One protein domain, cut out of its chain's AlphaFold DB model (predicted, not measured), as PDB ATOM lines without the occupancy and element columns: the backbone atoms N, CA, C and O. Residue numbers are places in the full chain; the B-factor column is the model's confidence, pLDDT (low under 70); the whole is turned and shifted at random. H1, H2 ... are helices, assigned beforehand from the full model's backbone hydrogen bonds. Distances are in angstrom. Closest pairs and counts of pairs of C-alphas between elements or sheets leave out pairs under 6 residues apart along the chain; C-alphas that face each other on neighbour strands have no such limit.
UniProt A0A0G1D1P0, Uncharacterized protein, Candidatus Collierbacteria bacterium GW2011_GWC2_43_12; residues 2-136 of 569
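Overview. This is residues 2 to 136 of the 569 residues of an uncharacterized protein of Candidatus Collierbacteria bacterium GW2011_GWC2_43_12 (UniProt A0A0G1D1P0). Two long helices, H2 and H6, run opposite ways and cross as a slim X; at one end three short helices bridge them, H4 packing on H2, H5 on H6 and H3 on H5. H1 packs on the side of H6 with residues 11 to 15, and H7 sits at the other end, near Leu 32 of H2. The printed part has 135 residues, with seven named helices, H1 to H7 in order, and no named strand: all helix. It is only just loose, close to compact, with a radius of gyration of the C-alphas of 17.4 A, and elongated, spanning 53 by 31 by 24 A.

Arrangement. Begin at H1, residues 4 to 17, which touches the hub H6, residues 98 to 125, at a steep tilt of 61 degrees; the closest C-alphas, Ser 11 and Leu 117, are 6.4 A apart. Next, H2, residues 32 to 57, touches H6 at a steep tilt of 40 degrees, opposite ways, through residues 36 to 47 alone, closest at C-alphas 40 and 115, 5.6 A. H4, residues 74 to 83, touches H2 at a shallow tilt of 21 degrees, closest at C-alphas 81 and 48, 5.9 A. H5, residues 86 to 94, forms a helical hairpin with H6, closest at C-alphas 92 and 101, 5.6 A, and touches H3, residues 62 to 71, closest at C-alphas 92 and 66, 7.5 A. H7, residues 128 to 134, is close to H2 but not clearly touching: C-alphas 134 and 32, their closest, are 4.7 A apart. Every O i to N i+4 pair is within hydrogen-bond range in H1, H3, H4 and H6, against 21 of 22 in H2, 1 of 5 in H5 and 1 of 3 in H7; for O i to N i+3 H5 has 6 of 6 and H7 2 of 4.

Along the chain. Find C-alpha 4 at (-34.834, -28.555, -10.020), where H1 begins. H2 runs 37.9 A from C-alpha 32 at (-17.295, -17.720, -23.412), and H6 runs 41.2 A. H7 ends at C-alpha 134, (-16.008, -21.851, -25.284).

Size, cuts and confidence. The farthest C-alphas, Thr 62 and Thr 129, are 54.4 A apart. The printed part has no cut; the link from H1 to H2 is long, the others tight. Residues 2 to 23 have pLDDT under 70.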
ATOM      1  N   ILE A   2     -34.284 -25.779  -3.032       27.53
ATOM      2  CA  ILE A   2     -35.124 -25.477  -4.189       27.53
ATOM      3  C   ILE A   2     -34.848 -26.639  -5.141       27.53
ATOM      4  O   ILE A   2     -33.709 -26.822  -5.575       27.53
ATOM      5  N   GLU A   3     -35.834 -27.517  -5.329       30.69
ATOM      6  CA  GLU A   3     -35.733 -28.639  -6.267       30.69
ATOM      7  C   GLU A   3     -35.549 -28.107  -7.697       30.69
ATOM      8  O   GLU A   3     -35.823 -26.943  -7.985       30.69
ATOM      9  N   THR A   4     -35.063 -28.940  -8.615       37.84
ATOM     10  CA  THR A   4     -34.834 -28.555 -10.020       37.84
ATOM     11  C   THR A   4     -36.108 -27.989 -10.671       37.84
ATOM     12  O   THR A   4     -36.027 -27.010 -11.407       37.84
ATOM     13  N   ASP A   5     -37.279 -28.505 -10.278       31.30
ATOM     14  CA  ASP A   5     -38.600 -28.014 -10.693       31.30
ATOM     15  C   ASP A   5     -38.994 -26.668 -10.050       31.30
ATOM     16  O   ASP A   5     -39.706 -25.872 -10.667       31.30
ATOM     17  N   ASP A   6     -38.511 -26.370  -8.838       33.00
ATOM     18  CA  ASP A   6     -38.713 -25.070  -8.189       33.00
ATOM     19  C   ASP A   6     -37.750 -24.011  -8.746       33.00
ATOM     20  O   ASP A   6     -38.112 -22.841  -8.792       33.00
ATOM     21  N   TYR A   7     -36.562 -24.396  -9.232       37.59
ATOM     22  CA  TYR A   7     -35.619 -23.495  -9.909       37.59
ATOM     23  C   TYR A   7     -36.071 -23.142 -11.324       37.59
ATOM     24  O   TYR A   7     -35.960 -21.984 -11.713       37.59
ATOM     25  N   ASP A   8     -36.616 -24.095 -12.082       36.47
ATOM     26  CA  ASP A   8     -37.209 -23.808 -13.391       36.47
ATOM     27  C   ASP A   8     -38.474 -22.950 -13.247       36.47
ATOM     28  O   ASP A   8     -38.713 -22.058 -14.065       36.47
ATOM     29  N   ARG A   9     -39.238 -23.126 -12.157       32.22
ATOM     30  CA  ARG A   9     -40.334 -22.224 -11.782       32.22
ATOM     31  C   ARG A   9     -39.868 -20.861 -11.298       32.22
ATOM     32  O   ARG A   9     -40.466 -19.888 -11.719       32.22
ATOM     33  N   LEU A  10     -38.836 -20.757 -10.461       34.75
ATOM     34  CA  LEU A  10     -38.300 -19.475  -9.984       34.75
ATOM     35  C   LEU A  10     -37.640 -18.707 -11.135       34.75
ATOM     36  O   LEU A  10     -37.826 -17.503 -11.252       34.75
ATOM     37  N   SER A  11     -36.947 -19.421 -12.024       41.94
ATOM     38  CA  SER A  11     -36.440 -18.919 -13.297       41.94
ATOM     39  C   SER A  11     -37.590 -18.399 -14.147       41.94
ATOM     40  O   SER A  11     -37.585 -17.228 -14.487       41.94
ATOM     41  N   ALA A  12     -38.637 -19.194 -14.388       38.69
ATOM     42  CA  ALA A  12     -39.818 -18.763 -15.135       38.69
ATOM     43  C   ALA A  12     -40.630 -17.651 -14.440       38.69
ATOM     44  O   ALA A  12     -41.210 -16.820 -15.130       38.69
ATOM     45  N   ASP A  13     -40.664 -17.578 -13.108       38.03
ATOM     46  CA  ASP A  13     -41.369 -16.550 -12.327       38.03
ATOM     47  C   ASP A  13     -40.589 -15.232 -12.284       38.03
ATOM     48  O   ASP A  13     -41.181 -14.164 -12.378       38.03
ATOM     49  N   ILE A  14     -39.262 -15.275 -12.175       43.44
ATOM     50  CA  ILE A  14     -38.393 -14.095 -12.254       43.44
ATOM     51  C   ILE A  14     -38.331 -13.601 -13.708       43.44
ATOM     52  O   ILE A  14     -38.474 -12.407 -13.968       43.44
ATOM     53  N   ILE A  15     -38.235 -14.516 -14.673       48.34
ATOM     54  CA  ILE A  15     -38.308 -14.218 -16.107       48.34
ATOM     55  C   ILE A  15     -39.704 -13.657 -16.472       48.34
ATOM     56  O   ILE A  15     -39.829 -12.654 -17.177       48.34
ATOM     57  N   SER A  16     -40.791 -14.215 -15.940       39.66
ATOM     58  CA  SER A  16     -42.137 -13.677 -16.193       39.66
ATOM     59  C   SER A  16     -42.395 -12.346 -15.477       39.66
ATOM     60  O   SER A  16     -43.021 -11.467 -16.069       39.66
ATOM     61  N   LYS A  17     -41.845 -12.123 -14.271       42.62
ATOM     62  CA  LYS A  17     -41.889 -10.822 -13.565       42.62
ATOM     63  C   LYS A  17     -41.129  -9.713 -14.297       42.62
ATOM     64  O   LYS A  17     -41.536  -8.558 -14.213       42.62
ATOM     65  N   HIS A  18     -40.090 -10.052 -15.060       46.75
ATOM     66  CA  HIS A  18     -39.371  -9.115 -15.933       46.75
ATOM     67  C   HIS A  18     -39.935  -9.034 -17.363       46.75
ATOM     68  O   HIS A  18     -39.299  -8.463 -18.250       46.75
ATOM     69  N   SER A  19     -41.158  -9.532 -17.587       42.78
ATOM     70  CA  SER A  19     -41.890  -9.404 -18.854       42.78
ATOM     71  C   SER A  19     -41.150 -10.012 -20.058       42.78
ATOM     72  O   SER A  19     -41.153  -9.467 -21.162       42.78
ATOM     73  N   PHE A  20     -40.524 -11.180 -19.891       50.03
ATOM     74  CA  PHE A  20     -40.057 -11.964 -21.039       50.03
ATOM     75  C   PHE A  20     -41.211 -12.781 -21.642       50.03
ATOM     76  O   PHE A  20     -41.128 -14.000 -21.754       50.03
ATOM     77  N   GLU A  21     -42.290 -12.121 -22.082       43.34
ATOM     78  CA  GLU A  21     -43.267 -12.772 -22.977       43.34
ATOM     79  C   GLU A  21     -42.591 -13.228 -24.287       43.34
ATOM     80  O   GLU A  21     -43.063 -14.151 -24.942       43.34
ATOM     81  N   ASN A  22     -41.433 -12.631 -24.614       59.31
ATOM     82  CA  ASN A  22     -40.472 -13.108 -25.603       59.31
ATOM     83  C   ASN A  22     -39.049 -13.047 -25.015       59.31
ATOM     84  O   ASN A  22     -38.537 -11.957 -24.718       59.31
ATOM     85  N   LEU A  23     -38.410 -14.208 -24.846       66.25
ATOM     86  CA  LEU A  23     -36.988 -14.281 -24.498       66.25
ATOM     87  C   LEU A  23     -36.155 -13.536 -25.560       66.25
ATOM     88  O   LEU A  23     -36.473 -13.624 -26.748       66.25
ATOM     89  N   PRO A  24     -35.117 -12.776 -25.163       78.25
ATOM     90  CA  PRO A  24     -34.218 -12.159 -26.126       78.25
ATOM     91  C   PRO A  24     -33.502 -13.230 -26.953       78.25
ATOM     92  O   PRO A  24     -33.290 -14.350 -26.483       78.25
ATOM     93  N   GLU A  25     -33.113 -12.874 -28.174       84.12
ATOM     94  CA  GLU A  25     -32.292 -13.741 -29.020       84.12
ATOM     95  C   GLU A  25     -30.948 -14.041 -28.339       84.12
ATOM     96  O   GLU A  25     -30.371 -13.166 -27.689       84.12
ATOM     97  N   CYS A  26     -30.481 -15.286 -28.467       87.56
ATOM     98  CA  CYS A  26     -29.175 -15.702 -27.964       87.56
ATOM     99  C   CYS A  26     -28.080 -14.859 -28.645       87.56
ATOM    100  O   CYS A  26     -28.121 -14.729 -29.872       87.56
ATOM    101  N   PRO A  27     -27.131 -14.278 -27.892       90.31
ATOM    102  CA  PRO A  27     -26.049 -13.494 -28.475       90.31
ATOM    103  C   PRO A  27     -25.127 -14.348 -29.352       90.31
ATOM    104  O   PRO A  27     -25.160 -15.581 -29.306       90.31
ATOM    105  N   ASP A  28     -24.290 -13.681 -30.150       88.12
ATOM    106  CA  ASP A  28     -23.330 -14.383 -31.000       88.12
ATOM    107  C   ASP A  28     -22.307 -15.140 -30.145       88.12
ATOM    108  O   ASP A  28     -21.828 -14.648 -29.117       88.12
ATOM    109  N   VAL A  29     -21.976 -16.352 -30.585       89.12
ATOM    110  CA  VAL A  29     -21.117 -17.285 -29.863       89.12
ATOM    111  C   VAL A  29     -19.746 -17.298 -30.528       89.12
ATOM    112  O   VAL A  29     -19.496 -18.096 -31.439       89.12
ATOM    113  N   SER A  30     -18.869 -16.404 -30.069       90.44
ATOM    114  CA  SER A  30     -17.454 -16.309 -30.461       90.44
ATOM    115  C   SER A  30     -16.540 -17.013 -29.453       90.44
ATOM    116  O   SER A  30     -15.755 -17.876 -29.836       90.44
ATOM    117  N   ASN A  31     -16.668 -16.668 -28.170       93.38
ATOM    118  CA  ASN A  31     -16.001 -17.277 -27.020       93.38
ATOM    119  C   ASN A  31     -16.874 -17.103 -25.756       93.38
ATOM    120  O   ASN A  31     -17.911 -16.440 -25.807       93.38
ATOM    121  N   LEU A  32     -16.482 -17.724 -24.635       94.00
ATOM    122  CA  LEU A  32     -17.295 -17.720 -23.412       94.00
ATOM    123  C   LEU A  32     -17.437 -16.317 -22.803       94.00
ATOM    124  O   LEU A  32     -18.539 -15.952 -22.413       94.00
ATOM    125  N   LEU A  33     -16.354 -15.541 -22.735       94.69
ATOM    126  CA  LEU A  33     -16.357 -14.221 -22.097       94.69
ATOM    127  C   LEU A  33     -17.227 -13.234 -22.888       94.69
ATOM    128  O   LEU A  33     -18.126 -12.625 -22.315       94.69
ATOM    129  N   ASP A  34     -17.069 -13.184 -24.215       93.69
ATOM    130  CA  ASP A  34     -17.912 -12.360 -25.095       93.69
ATOM    131  C   ASP A  34     -19.396 -12.736 -24.973       93.69
ATOM    132  O   ASP A  34     -20.275 -11.872 -25.011       93.69
ATOM    133  N   PHE A  35     -19.697 -14.034 -24.865       95.50
ATOM    134  CA  PHE A  35     -21.062 -14.528 -24.691       95.50
ATOM    135  C   PHE A  35     -21.665 -14.066 -23.353       95.50
ATOM    136  O   PHE A  35     -22.823 -13.634 -23.306       95.50
ATOM    137  N   LEU A  36     -20.884 -14.136 -22.272       95.50
ATOM    138  CA  LEU A  36     -21.286 -13.685 -20.941       95.50
ATOM    139  C   LEU A  36     -21.507 -12.160 -20.917       95.50
ATOM    140  O   LEU A  36     -22.586 -11.714 -20.515       95.50
ATOM    141  N   ASP A  37     -20.576 -11.369 -21.455       93.94
ATOM    142  CA  ASP A  37     -20.685  -9.904 -21.534       93.94
ATOM    143  C   ASP A  37     -21.902  -9.453 -22.357       93.94
ATOM    144  O   ASP A  37     -22.662  -8.565 -21.950       93.94
ATOM    145  N   GLN A  38     -22.158 -10.099 -23.499       93.81
ATOM    146  CA  GLN A  38     -23.342  -9.809 -24.310       93.81
ATOM    147  C   GLN A  38     -24.640 -10.167 -23.575       93.81
ATOM    148  O   GLN A  38     -25.615  -9.411 -23.641       93.81
ATOM    149  N   THR A  39     -24.657 -11.282 -22.838       92.75
ATOM    150  CA  THR A  39     -25.814 -11.679 -22.023       92.75
ATOM    151  C   THR A  39     -26.094 -10.647 -20.928       92.75
ATOM    152  O   THR A  39     -27.239 -10.204 -20.782       92.75
ATOM    153  N   LYS A  40     -25.051 -10.182 -20.224       92.06
ATOM    154  CA  LYS A  40     -25.135  -9.097 -19.233       92.06
ATOM    155  C   LYS A  40     -25.692  -7.816 -19.857       92.06
ATOM    156  O   LYS A  40     -26.661  -7.254 -19.346       92.06
ATOM    157  N   SER A  41     -25.188  -7.412 -21.023       90.81
ATOM    158  CA  SER A  41     -25.642  -6.211 -21.744       90.81
ATOM    159  C   SER A  41     -27.122  -6.257 -22.169       90.81
ATOM    160  O   SER A  41     -27.815  -5.232 -22.190       90.81
ATOM    161  N   ILE A  42     -27.651  -7.436 -22.518       89.12
ATOM    162  CA  ILE A  42     -29.074  -7.613 -22.852       89.12
ATOM    163  C   ILE A  42     -29.961  -7.327 -21.633       89.12
ATOM    164  O   ILE A  42     -30.937  -6.578 -21.753       89.12
ATOM    165  N   ILE A  43     -29.627  -7.903 -20.475       88.69
ATOM    166  CA  ILE A  43     -30.391  -7.704 -19.237       88.69
ATOM    167  C   ILE A  43     -30.239  -6.278 -18.725       88.69
ATOM    168  O   ILE A  43     -31.239  -5.646 -18.383       88.69
ATOM    169  N   GLN A  44     -29.019  -5.744 -18.743       88.38
ATOM    170  CA  GLN A  44     -28.723  -4.399 -18.268       88.38
ATOM    171  C   GLN A  44     -29.600  -3.345 -18.955       88.38
ATOM    172  O   GLN A  44     -30.227  -2.543 -18.268       88.38
ATOM    173  N   ARG A  45     -29.725  -3.380 -20.290       85.31
ATOM    174  CA  ARG A  45     -30.567  -2.424 -21.035       85.31
ATOM    175  C   ARG A  45     -32.028  -2.445 -20.580       85.31
ATOM    176  O   ARG A  45     -32.610  -1.393 -20.334       85.31
ATOM    177  N   ARG A  46     -32.607  -3.639 -20.416       84.81
ATOM    178  CA  ARG A  46     -34.000  -3.794 -19.956       84.81
ATOM    179  C   ARG A  46     -34.174  -3.346 -18.506       84.81
ATOM    180  O   ARG A  46     -35.173  -2.716 -18.168       84.81
ATOM    181  N   TRP A  47     -33.202  -3.666 -17.656       87.12
ATOM    182  CA  TRP A  47     -33.209  -3.292 -16.247       87.12
ATOM    183  C   TRP A  47     -33.121  -1.775 -16.055       87.12
ATOM    184  O   TRP A  47     -33.887  -1.223 -15.270       87.12
ATOM    185  N   VAL A  48     -32.270  -1.083 -16.821       87.31
ATOM    186  CA  VAL A  48     -32.192   0.388 -16.826       87.31
ATOM    187  C   VAL A  48     -33.562   0.994 -17.131       87.31
ATOM    188  O   VAL A  48     -34.030   1.851 -16.383       87.31
ATOM    189  N   ASP A  49     -34.227   0.543 -18.197       84.19
ATOM    190  CA  ASP A  49     -35.544   1.062 -18.586       84.19
ATOM    191  C   ASP A  49     -36.595   0.848 -17.490       84.19
ATOM    192  O   ASP A  49     -37.386   1.751 -17.195       84.19
ATOM    193  N   HIS A  50     -36.576  -0.324 -16.852       85.62
ATOM    194  CA  HIS A  50     -37.450  -0.649 -15.729       85.62
ATOM    195  C   HIS A  50     -37.202   0.267 -14.522       85.62
ATOM    196  O   HIS A  50     -38.137   0.887 -14.012       85.62
ATOM    197  N   MET A  51     -35.942   0.404 -14.101       85.12
ATOM    198  CA  MET A  51     -35.546   1.232 -12.961       85.12
ATOM    199  C   MET A  51     -35.889   2.704 -13.179       85.12
ATOM    200  O   MET A  51     -36.486   3.331 -12.305       85.12
ATOM    201  N   VAL A  52     -35.572   3.248 -14.360       85.75
ATOM    202  CA  VAL A  52     -35.923   4.626 -14.722       85.75
ATOM    203  C   VAL A  52     -37.436   4.810 -14.660       85.75
ATOM    204  O   VAL A  52     -37.907   5.715 -13.980       85.75
ATOM    205  N   THR A  53     -38.212   3.925 -15.290       83.88
ATOM    206  CA  THR A  53     -39.682   4.019 -15.290       83.88
ATOM    207  C   THR A  53     -40.250   4.033 -13.870       83.88
ATOM    208  O   THR A  53     -41.062   4.900 -13.542       83.88
ATOM    209  N   ASN A  54     -39.791   3.121 -13.009       82.81
ATOM    210  CA  ASN A  54     -40.266   3.020 -11.632       82.81
ATOM    211  C   ASN A  54     -39.900   4.257 -10.804       82.81
ATOM    212  O   ASN A  54     -40.766   4.816 -10.133       82.81
ATOM    213  N   ILE A  55     -38.648   4.724 -10.886       83.25
ATOM    214  CA  ILE A  55     -38.180   5.909 -10.151       83.25
ATOM    215  C   ILE A  55     -38.925   7.169 -10.616       83.25
ATOM    216  O   ILE A  55     -39.365   7.980  -9.798       83.25
ATOM    217  N   MET A  56     -39.135   7.326 -11.927       84.00
ATOM    218  CA  MET A  56     -39.894   8.452 -12.481       84.00
ATOM    219  C   MET A  56     -41.363   8.433 -12.023       84.00
ATOM    220  O   MET A  56     -41.946   9.496 -11.784       84.00
ATOM    221  N   ALA A  57     -41.942   7.237 -11.857       85.25
ATOM    222  CA  ALA A  57     -43.313   7.028 -11.397       85.25
ATOM    223  C   ALA A  57     -43.506   7.173  -9.875       85.25
ATOM    224  O   ALA A  57     -44.652   7.235  -9.423       85.25
ATOM    225  N   MET A  58     -42.429   7.257  -9.080       83.88
ATOM    226  CA  MET A  58     -42.534   7.480  -7.634       83.88
ATOM    227  C   MET A  58     -43.339   8.762  -7.337       83.88
ATOM    228  O   MET A  58     -43.199   9.763  -8.055       83.88
ATOM    229  N   PRO A  59     -44.174   8.782  -6.281       87.00
ATOM    230  CA  PRO A  59     -44.836  10.007  -5.845       87.00
ATOM    231  C   PRO A  59     -43.803  11.057  -5.416       87.00
ATOM    232  O   PRO A  59     -42.692  10.722  -5.007       87.00
ATOM    233  N   GLU A  60     -44.164  12.339  -5.492       86.88
ATOM    234  CA  GLU A  60     -43.296  13.415  -5.008       86.88
ATOM    235  C   GLU A  60     -43.050  13.263  -3.500       86.88
ATOM    236  O   GLU A  60     -43.945  13.470  -2.680       86.88
ATOM    237  N   SER A  61     -41.826  12.875  -3.147       85.50
ATOM    238  CA  SER A  61     -41.411  12.542  -1.786       85.50
ATOM    239  C   SER A  61     -40.007  13.085  -1.486       85.50
ATOM    240  O   SER A  61     -39.375  13.738  -2.321       85.50
ATOM    241  N   THR A  62     -39.510  12.899  -0.263       81.81
ATOM    242  CA  THR A  62     -38.129  13.286   0.085       81.81
ATOM    243  C   THR A  62     -37.114  12.374  -0.601       81.81
ATOM    244  O   THR A  62     -36.106  12.856  -1.106       81.81
ATOM    245  N   GLU A  63     -37.434  11.088  -0.701       81.25
ATOM    246  CA  GLU A  63     -36.676  10.056  -1.407       81.25
ATOM    247  C   GLU A  63     -36.501  10.447  -2.875       81.25
ATOM    248  O   GLU A  63     -35.376  10.611  -3.343       81.25
ATOM    249  N   LYS A  64     -37.614  10.714  -3.578       82.81
ATOM    250  CA  LYS A  64     -37.586  11.127  -4.985       82.81
ATOM    251  C   LYS A  64     -36.763  12.401  -5.164       82.81
ATOM    252  O   LYS A  64     -35.876  12.444  -6.010       82.81
ATOM    253  N   ARG A  65     -36.980  13.419  -4.326       82.62
ATOM    254  CA  ARG A  65     -36.192  14.663  -4.371       82.62
ATOM    255  C   ARG A  65     -34.699  14.423  -4.152       82.62
ATOM    256  O   ARG A  65     -33.908  15.055  -4.840       82.62
ATOM    257  N   THR A  66     -34.316  13.513  -3.257       80.38
ATOM    258  CA  THR A  66     -32.903  13.174  -3.013       80.38
ATOM    259  C   THR A  66     -32.298  12.434  -4.207       80.38
ATOM    260  O   THR A  66     -31.209  12.788  -4.648       80.38
ATOM    261  N   LEU A  67     -33.029  11.491  -4.817       80.06
ATOM    262  CA  LEU A  67     -32.604  10.849  -6.069       80.06
ATOM    263  C   LEU A  67     -32.369  11.892  -7.168       80.06
ATOM    264  O   LEU A  67     -31.335  11.864  -7.821       80.06
ATOM    265  N   PHE A  68     -33.269  12.863  -7.346       80.00
ATOM    266  CA  PHE A  68     -33.070  13.935  -8.332       80.00
ATOM    267  C   PHE A  68     -32.011  14.967  -7.931       80.00
ATOM    268  O   PHE A  68     -31.505  15.659  -8.807       80.00
ATOM    269  N   GLN A  69     -31.637  15.077  -6.657       77.06
ATOM    270  CA  GLN A  69     -30.467  15.866  -6.259       77.06
ATOM    271  C   GLN A  69     -29.168  15.177  -6.684       77.06
ATOM    272  O   GLN A  69     -28.276  15.850  -7.189       77.06
ATOM    273  N   ILE A  70     -29.086  13.854  -6.529       74.06
ATOM    274  CA  ILE A  70     -27.902  13.069  -6.907       74.06
ATOM    275  C   ILE A  70     -27.827  12.923  -8.430       74.06
ATOM    276  O   ILE A  70     -26.820  13.248  -9.049       74.06
ATOM    277  N   PHE A  71     -28.922  12.496  -9.060       77.38
ATOM    278  CA  PHE A  71     -28.948  12.158 -10.484       77.38
ATOM    279  C   PHE A  71     -29.302  13.331 -11.397       77.38
ATOM    280  O   PHE A  71     -29.222  13.195 -12.617       77.38
ATOM    281  N   LYS A  72     -29.703  14.478 -10.829       75.00
ATOM    282  CA  LYS A  72     -30.138  15.722 -11.501       75.00
ATOM    283  C   LYS A  72     -31.433  15.595 -12.303       75.00
ATOM    284  O   LYS A  72     -32.340  16.411 -12.165       75.00
ATOM    285  N   ASN A  73     -31.516  14.609 -13.189       80.62
ATOM    286  CA  ASN A  73     -32.626  14.371 -14.104       80.62
ATOM    287  C   ASN A  73     -32.655  12.905 -14.575       80.62
ATOM    288  O   ASN A  73     -31.749  12.122 -14.296       80.62
ATOM    289  N   GLU A  74     -33.693  12.547 -15.333       86.62
ATOM    290  CA  GLU A  74     -33.864  11.206 -15.909       86.62
ATOM    291  C   GLU A  74     -32.653  10.753 -16.741       86.62
ATOM    292  O   GLU A  74     -32.223   9.607 -16.645       86.62
ATOM    293  N   LYS A  75     -32.067  11.662 -17.531       86.31
ATOM    294  CA  LYS A  75     -30.899  11.363 -18.369       86.31
ATOM    295  C   LYS A  75     -29.666  11.044 -17.519       86.31
ATOM    296  O   LYS A  75     -28.901  10.155 -17.886       86.31
ATOM    297  N   GLY A  76     -29.474  11.750 -16.405       81.06
ATOM    298  CA  GLY A  76     -28.405  11.481 -15.447       81.06
ATOM    299  C   GLY A  76     -28.585  10.129 -14.761       81.06
ATOM    300  O   GLY A  76     -27.659   9.322 -14.781       81.06
ATOM    301  N   LEU A  77     -29.797   9.831 -14.274       83.25
ATOM    302  CA  LEU A  77     -30.136   8.525 -13.692       83.25
ATOM    303  C   LEU A  77     -29.873   7.389 -14.686       83.25
ATOM    304  O   LEU A  77     -29.166   6.437 -14.369       83.25
ATOM    305  N   ARG A  78     -30.398   7.509 -15.908       88.81
ATOM    306  CA  ARG A  78     -30.183   6.529 -16.975       88.81
ATOM    307  C   ARG A  78     -28.696   6.314 -17.239       88.81
ATOM    308  O   ARG A  78     -28.246   5.177 -17.237       88.81
ATOM    309  N   SER A  79     -27.930   7.395 -17.403       83.50
ATOM    310  CA  SER A  79     -26.491   7.296 -17.657       83.50
ATOM    311  C   SER A  79     -25.735   6.621 -16.513       83.50
ATOM    312  O   SER A  79     -24.760   5.932 -16.795       83.50
ATOM    313  N   LEU A  80     -26.124   6.830 -15.254       80.56
ATOM    314  CA  LEU A  80     -25.498   6.171 -14.105       80.56
ATOM    315  C   LEU A  80     -25.763   4.665 -14.129       80.56
ATOM    316  O   LEU A  80     -24.827   3.880 -13.996       80.56
ATOM    317  N   LEU A  81     -27.019   4.265 -14.354       84.69
ATOM    318  CA  LEU A  81     -27.425   2.858 -14.407       84.69
ATOM    319  C   LEU A  81     -26.818   2.123 -15.621       84.69
ATOM    320  O   LEU A  81     -26.383   0.980 -15.496       84.69
ATOM    321  N   GLU A  82     -26.754   2.773 -16.788       84.94
ATOM    322  CA  GLU A  82     -26.137   2.231 -18.015       84.94
ATOM    323  C   GLU A  82     -24.620   2.086 -17.895       84.94
ATOM    324  O   GLU A  82     -24.029   1.193 -18.495       84.94
ATOM    325  N   LYS A  83     -23.975   2.965 -17.129       77.88
ATOM    326  CA  LYS A  83     -22.528   2.910 -16.908       77.88
ATOM    327  C   LYS A  83     -22.135   2.088 -15.683       77.88
ATOM    328  O   LYS A  83     -20.948   1.871 -15.478       77.88
ATOM    329  N   GLU A  84     -23.115   1.639 -14.899       78.38
ATOM    330  CA  GLU A  84     -22.920   0.906 -13.644       78.38
ATOM    331  C   GLU A  84     -22.063   1.669 -12.626       78.38
ATOM    332  O   GLU A  84     -21.323   1.063 -11.856       78.38
ATOM    333  N   ASN A  85     -22.172   3.004 -12.599       72.81
ATOM    334  CA  ASN A  85     -21.461   3.825 -11.618       72.81
ATOM    335  C   ASN A  85     -22.186   3.798 -10.263       72.81
ATOM    336  O   ASN A  85     -22.712   4.802  -9.779       72.81
ATOM    337  N   PHE A  86     -22.288   2.607  -9.680       76.06
ATOM    338  CA  PHE A  86     -23.060   2.373  -8.465       76.06
ATOM    339  C   PHE A  86     -22.399   2.951  -7.215       76.06
ATOM    340  O   PHE A  86     -23.085   3.149  -6.215       76.06
ATOM    341  N   ARG A  87     -21.124   3.342  -7.293       71.81
ATOM    342  CA  ARG A  87     -20.435   4.044  -6.211       71.81
ATOM    343  C   ARG A  87     -21.086   5.391  -5.907       71.81
ATOM    344  O   ARG A  87     -21.213   5.759  -4.745       71.81
ATOM    345  N   GLU A  88     -21.603   6.087  -6.924       72.25
ATOM    346  CA  GLU A  88     -22.383   7.318  -6.724       72.25
ATOM    347  C   GLU A  88     -23.678   7.074  -5.927       72.25
ATOM    348  O   GLU A  88     -24.195   7.996  -5.294       72.25
ATOM    349  N   LEU A  89     -24.200   5.839  -5.902       74.69
ATOM    350  CA  LEU A  89     -25.365   5.513  -5.080       74.69
ATOM    351  C   LEU A  89     -25.040   5.601  -3.595       74.69
ATOM    352  O   LEU A  89     -25.937   5.940  -2.835       74.69
ATOM    353  N   GLU A  90     -23.796   5.365  -3.172       75.50
ATOM    354  CA  GLU A  90     -23.384   5.461  -1.765       75.50
ATOM    355  C   GLU A  90     -23.772   6.807  -1.129       75.50
ATOM    356  O   GLU A  90     -24.150   6.870   0.043       75.50
ATOM    357  N   MET A  91     -23.837   7.875  -1.933       74.25
ATOM    358  CA  MET A  91     -24.345   9.184  -1.516       74.25
ATOM    359  C   MET A  91     -25.767   9.128  -0.940       74.25
ATOM    360  O   MET A  91     -26.086   9.878  -0.021       74.25
ATOM    361  N   LEU A  92     -26.635   8.233  -1.421       77.75
ATOM    362  CA  LEU A  92     -27.959   8.012  -0.834       77.75
ATOM    363  C   LEU A  92     -27.849   7.544   0.617       77.75
ATOM    364  O   LEU A  92     -28.576   8.051   1.472       77.75
ATOM    365  N   ARG A  93     -26.940   6.609   0.909       78.38
ATOM    366  CA  ARG A  93     -26.700   6.131   2.275       78.38
ATOM    367  C   ARG A  93     -26.203   7.277   3.154       78.38
ATOM    368  O   ARG A  93     -26.773   7.521   4.218       78.38
ATOM    369  N   LEU A  94     -25.228   8.040   2.660       75.19
ATOM    370  CA  LEU A  94     -24.611   9.151   3.388       75.19
ATOM    371  C   LEU A  94     -25.565  10.342   3.621       75.19
ATOM    372  O   LEU A  94     -25.476  11.012   4.647       75.19
ATOM    373  N   LEU A  95     -26.537  10.570   2.732       76.69
ATOM    374  CA  LEU A  95     -27.591  11.590   2.874       76.69
ATOM    375  C   LEU A  95     -28.800  11.116   3.710       76.69
ATOM    376  O   LEU A  95     -29.870  11.731   3.688       76.69
ATOM    377  N   GLY A  96     -28.662  10.008   4.444       78.56
ATOM    378  CA  GLY A  96     -29.707   9.470   5.317       78.56
ATOM    379  C   GLY A  96     -30.838   8.740   4.581       78.56
ATOM    380  O   GLY A  96     -31.850   8.410   5.196       78.56
ATOM    381  N   GLN A  97     -30.676   8.452   3.286       83.62
ATOM    382  CA  GLN A  97     -31.594   7.642   2.472       83.62
ATOM    383  C   GLN A  97     -31.145   6.171   2.391       83.62
ATOM    384  O   GLN A  97     -31.350   5.497   1.381       83.62
ATOM    385  N   GLY A  98     -30.563   5.640   3.472       82.00
ATOM    386  CA  GLY A  98     -30.092   4.250   3.554       82.00
ATOM    387  C   GLY A  98     -31.122   3.181   3.140       82.00
ATOM    388  O   GLY A  98     -30.741   2.238   2.447       82.00
ATOM    389  N   PRO A  99     -32.424   3.281   3.492       83.44
ATOM    390  CA  PRO A  99     -33.427   2.320   3.024       83.44
ATOM    391  C   PRO A  99     -33.563   2.261   1.497       83.44
ATOM    392  O   PRO A  99     -33.606   1.168   0.941       83.44
ATOM    393  N   LEU A 100     -33.574   3.421   0.835       82.38
ATOM    394  CA  LEU A 100     -33.675   3.534  -0.621       82.38
ATOM    395  C   LEU A 100     -32.415   3.016  -1.314       82.38
ATOM    396  O   LEU A 100     -32.493   2.308  -2.311       82.38
ATOM    397  N   TRP A 101     -31.248   3.328  -0.752       83.81
ATOM    398  CA  TRP A 101     -29.982   2.780  -1.222       83.81
ATOM    399  C   TRP A 101     -29.984   1.243  -1.202       83.81
ATOM    400  O   TRP A 101     -29.688   0.608  -2.213       83.81
ATOM    401  N   ARG A 102     -30.412   0.636  -0.084       85.50
ATOM    402  CA  ARG A 102     -30.519  -0.828   0.051       85.50
ATOM    403  C   ARG A 102     -31.512  -1.440  -0.934       85.50
ATOM    404  O   ARG A 102     -31.272  -2.538  -1.426       85.50
ATOM    405  N   GLU A 103     -32.615  -0.750  -1.221       83.44
ATOM    406  CA  GLU A 103     -33.573  -1.183  -2.242       83.44
ATOM    407  C   GLU A 103     -32.917  -1.231  -3.627       83.44
ATOM    408  O   GLU A 103     -33.044  -2.236  -4.321       83.44
ATOM    409  N   ILE A 104     -32.141  -0.208  -4.000       81.50
ATOM    410  CA  ILE A 104     -31.418  -0.190  -5.279       81.50
ATOM    411  C   ILE A 104     -30.361  -1.301  -5.335       81.50
ATOM    412  O   ILE A 104     -30.288  -2.003  -6.339       81.50
ATOM    413  N   VAL A 105     -29.592  -1.523  -4.262       83.19
ATOM    414  CA  VAL A 105     -28.636  -2.648  -4.181       83.19
ATOM    415  C   VAL A 105     -29.344  -3.989  -4.372       83.19
ATOM    416  O   VAL A 105     -28.879  -4.827  -5.143       83.19
ATOM    417  N   SER A 106     -30.516  -4.174  -3.756       84.44
ATOM    418  CA  SER A 106     -31.337  -5.372  -3.960       84.44
ATOM    419  C   SER A 106     -31.836  -5.504  -5.406       84.44
ATOM    420  O   SER A 106     -31.857  -6.608  -5.944       84.44
ATOM    421  N   GLN A 107     -32.185  -4.400  -6.074       85.06
ATOM    422  CA  GLN A 107     -32.554  -4.413  -7.495       85.06
ATOM    423  C   GLN A 107     -31.372  -4.762  -8.412       85.06
ATOM    424  O   GLN A 107     -31.577  -5.421  -9.434       85.06
ATOM    425  N   ILE A 108     -30.146  -4.356  -8.065       86.31
ATOM    426  CA  ILE A 108     -28.939  -4.763  -8.799       86.31
ATOM    427  C   ILE A 108     -28.678  -6.257  -8.578       86.31
ATOM    428  O   ILE A 108     -28.514  -6.983  -9.549       86.31
ATOM    429  N   SER A 109     -28.756  -6.755  -7.343       87.19
ATOM    430  CA  SER A 109     -28.672  -8.196  -7.047       87.19
ATOM    431  C   SER A 109     -29.662  -9.024  -7.885       87.19
ATOM    432  O   SER A 109     -29.291 -10.002  -8.535       87.19
ATOM    433  N   GLN A 110     -30.922  -8.583  -7.980       85.25
ATOM    434  CA  GLN A 110     -31.925  -9.240  -8.826       85.25
ATOM    435  C   GLN A 110     -31.516  -9.262 -10.307       85.25
ATOM    436  O   GLN A 110     -31.697 -10.279 -10.977       85.25
ATOM    437  N   ARG A 111     -30.921  -8.179 -10.821       88.44
ATOM    438  CA  ARG A 111     -30.376  -8.122 -12.186       88.44
ATOM    439  C   ARG A 111     -29.276  -9.165 -12.410       88.44
ATOM    440  O   ARG A 111     -29.267  -9.802 -13.465       88.44
ATOM    441  N   GLU A 112     -28.376  -9.353 -11.449       89.94
ATOM    442  CA  GLU A 112     -27.303 -10.359 -11.518       89.94
ATOM    443  C   GLU A 112     -27.867 -11.786 -11.589       89.94
ATOM    444  O   GLU A 112     -27.474 -12.587 -12.445       89.94
ATOM    445  N   ILE A 113     -28.878 -12.080 -10.762       89.50
ATOM    446  CA  ILE A 113     -29.596 -13.363 -10.771       89.50
ATOM    447  C   ILE A 113     -30.240 -13.605 -12.140       89.50
ATOM    448  O   ILE A 113     -30.055 -14.662 -12.743       89.50
ATOM    449  N   VAL A 114     -30.965 -12.616 -12.671       87.00
ATOM    450  CA  VAL A 114     -31.625 -12.705 -13.985       87.00
ATOM    451  C   VAL A 114     -30.611 -12.936 -15.103       87.00
ATOM    452  O   VAL A 114     -30.855 -13.742 -16.001       87.00
ATOM    453  N   THR A 115     -29.467 -12.258 -15.039       91.06
ATOM    454  CA  THR A 115     -28.371 -12.402 -16.006       91.06
ATOM    455  C   THR A 115     -27.832 -13.831 -16.016       91.06
ATOM    456  O   THR A 115     -27.732 -14.445 -17.080       91.06
ATOM    457  N   SER A 116     -27.589 -14.405 -14.838       91.88
ATOM    458  CA  SER A 116     -27.131 -15.792 -14.703       91.88
ATOM    459  C   SER A 116     -28.174 -16.816 -15.160       91.88
ATOM    460  O   SER A 116     -27.834 -17.788 -15.837       91.88
ATOM    461  N   LEU A 117     -29.455 -16.586 -14.857       89.50
ATOM    462  CA  LEU A 117     -30.555 -17.436 -15.325       89.50
ATOM    463  C   LEU A 117     -30.690 -17.412 -16.852       89.50
ATOM    464  O   LEU A 117     -30.872 -18.465 -17.467       89.50
ATOM    465  N   LEU A 118     -30.562 -16.235 -17.473       89.44
ATOM    466  CA  LEU A 118     -30.606 -16.102 -18.927       89.44
ATOM    467  C   LEU A 118     -29.411 -16.802 -19.588       89.44
ATOM    468  O   LEU A 118     -29.605 -17.571 -20.529       89.44
ATOM    469  N   ALA A 119     -28.197 -16.604 -19.065       93.69
ATOM    470  CA  ALA A 119     -27.005 -17.300 -19.551       93.69
ATOM    471  C   ALA A 119     -27.179 -18.821 -19.463       93.69
ATOM    472  O   ALA A 119     -26.910 -19.535 -20.428       93.69
ATOM    473  N   LYS A 120     -27.711 -19.321 -18.342       91.12
ATOM    474  CA  LYS A 120     -27.994 -20.748 -18.147       91.12
ATOM    475  C   LYS A 120     -29.014 -21.265 -19.157       91.12
ATOM    476  O   LYS A 120     -28.813 -22.338 -19.730       91.12
ATOM    477  N   HIS A 121     -30.079 -20.501 -19.408       89.38
ATOM    478  CA  HIS A 121     -31.067 -20.836 -20.428       89.38
ATOM    479  C   HIS A 121     -30.415 -20.957 -21.810       89.38
ATOM    480  O   HIS A 121     -30.586 -21.981 -22.468       89.38
ATOM    481  N   TYR A 122     -29.632 -19.967 -22.238       91.00
ATOM    482  CA  TYR A 122     -28.933 -20.022 -23.521       91.00
ATOM    483  C   TYR A 122     -27.976 -21.211 -23.595       91.00
ATOM    484  O   TYR A 122     -28.075 -22.010 -24.525       91.00
ATOM    485  N   VAL A 123     -27.134 -21.406 -22.577       92.31
ATOM    486  CA  VAL A 123     -26.180 -22.521 -22.505       92.31
ATOM    487  C   VAL A 123     -26.875 -23.873 -22.601       92.31
ATOM    488  O   VAL A 123     -26.299 -24.774 -23.197       92.31
ATOM    489  N   ALA A 124     -28.096 -24.050 -22.091       88.25
ATOM    490  CA  ALA A 124     -28.850 -25.298 -22.241       88.25
ATOM    491  C   ALA A 124     -29.298 -25.581 -23.690       88.25
ATOM    492  O   ALA A 124     -29.470 -26.742 -24.057       88.25
ATOM    493  N   HIS A 125     -29.439 -24.543 -24.518       88.25
ATOM    494  CA  HIS A 125     -29.942 -24.633 -25.895       88.25
ATOM    495  C   HIS A 125     -28.851 -24.478 -26.966       88.25
ATOM    496  O   HIS A 125     -29.123 -24.705 -28.144       88.25
ATOM    497  N   LEU A 126     -27.616 -24.136 -26.581       91.00
ATOM    498  CA  LEU A 126     -26.483 -24.079 -27.508       91.00
ATOM    499  C   LEU A 126     -26.175 -25.451 -28.118       91.00
ATOM    500  O   LEU A 126     -26.244 -26.487 -27.442       91.00
ATOM    501  N   SER A 127     -25.788 -25.440 -29.396       91.19
ATOM    502  CA  SER A 127     -25.301 -26.629 -30.093       91.19
ATOM    503  C   SER A 127     -23.921 -27.047 -29.569       91.19
ATOM    504  O   SER A 127     -23.165 -26.228 -29.052       91.19
ATOM    505  N   GLU A 128     -23.538 -28.313 -29.752       90.44
ATOM    506  CA  GLU A 128     -22.179 -28.769 -29.406       90.44
ATOM    507  C   GLU A 128     -21.090 -28.036 -30.212       90.44
ATOM    508  O   GLU A 128     -19.968 -27.877 -29.744       90.44
ATOM    509  N   THR A 129     -21.422 -27.548 -31.415       90.31
ATOM    510  CA  THR A 129     -20.496 -26.740 -32.228       90.31
ATOM    511  C   THR A 129     -20.261 -25.366 -31.611       90.31
ATOM    512  O   THR A 129     -19.139 -24.868 -31.644       90.31
ATOM    513  N   ASP A 130     -21.296 -24.763 -31.030       91.31
ATOM    514  CA  ASP A 130     -21.188 -23.475 -30.346       91.31
ATOM    515  C   ASP A 130     -20.450 -23.615 -29.016       91.31
ATOM    516  O   ASP A 130     -19.534 -22.846 -28.742       91.31
ATOM    517  N   LEU A 131     -20.759 -24.659 -28.242       91.31
ATOM    518  CA  LEU A 131     -20.046 -24.950 -26.996       91.31
ATOM    519  C   LEU A 131     -18.559 -25.241 -27.203       91.31
ATOM    520  O   LEU A 131     -17.743 -24.855 -26.372       91.31
ATOM    521  N   ALA A 132     -18.181 -25.876 -28.314       89.75
ATOM    522  CA  ALA A 132     -16.776 -26.143 -28.612       89.75
ATOM    523  C   ALA A 132     -15.927 -24.858 -28.699       89.75
ATOM    524  O   ALA A 132     -14.726 -24.912 -28.436       89.75
ATOM    525  N   LYS A 133     -16.537 -23.707 -29.019       92.19
ATOM    526  CA  LYS A 133     -15.863 -22.397 -29.070       92.19
ATOM    527  C   LYS A 133     -15.556 -21.828 -27.686       92.19
ATOM    528  O   LYS A 133     -14.726 -20.935 -27.558       92.19
ATOM    529  N   PHE A 134     -16.225 -22.320 -26.646       92.25
ATOM    530  CA  PHE A 134     -16.008 -21.851 -25.284       92.25
ATOM    531  C   PHE A 134     -14.749 -22.423 -24.654       92.25
ATOM    532  O   PHE A 134     -14.235 -21.805 -23.737       92.25
ATOM    533  N   HIS A 135     -14.247 -23.568 -25.131       88.88
ATOM    534  CA  HIS A 135     -13.196 -24.353 -24.465       88.88
ATOM    535  C   HIS A 135     -13.579 -24.865 -23.062       88.88
ATOM    536  O   HIS A 135     -12.726 -25.360 -22.333       88.88
ATOM    537  N   PHE A 136     -14.869 -24.814 -22.725       91.12
ATOM    538  CA  PHE A 136     -15.458 -25.383 -21.518       91.12
ATOM    539  C   PHE A 136     -16.539 -26.386 -21.916       91.12
ATOM    540  O   PHE A 136     -17.275 -26.182 -22.886       91.12
TER     541      PHE A 136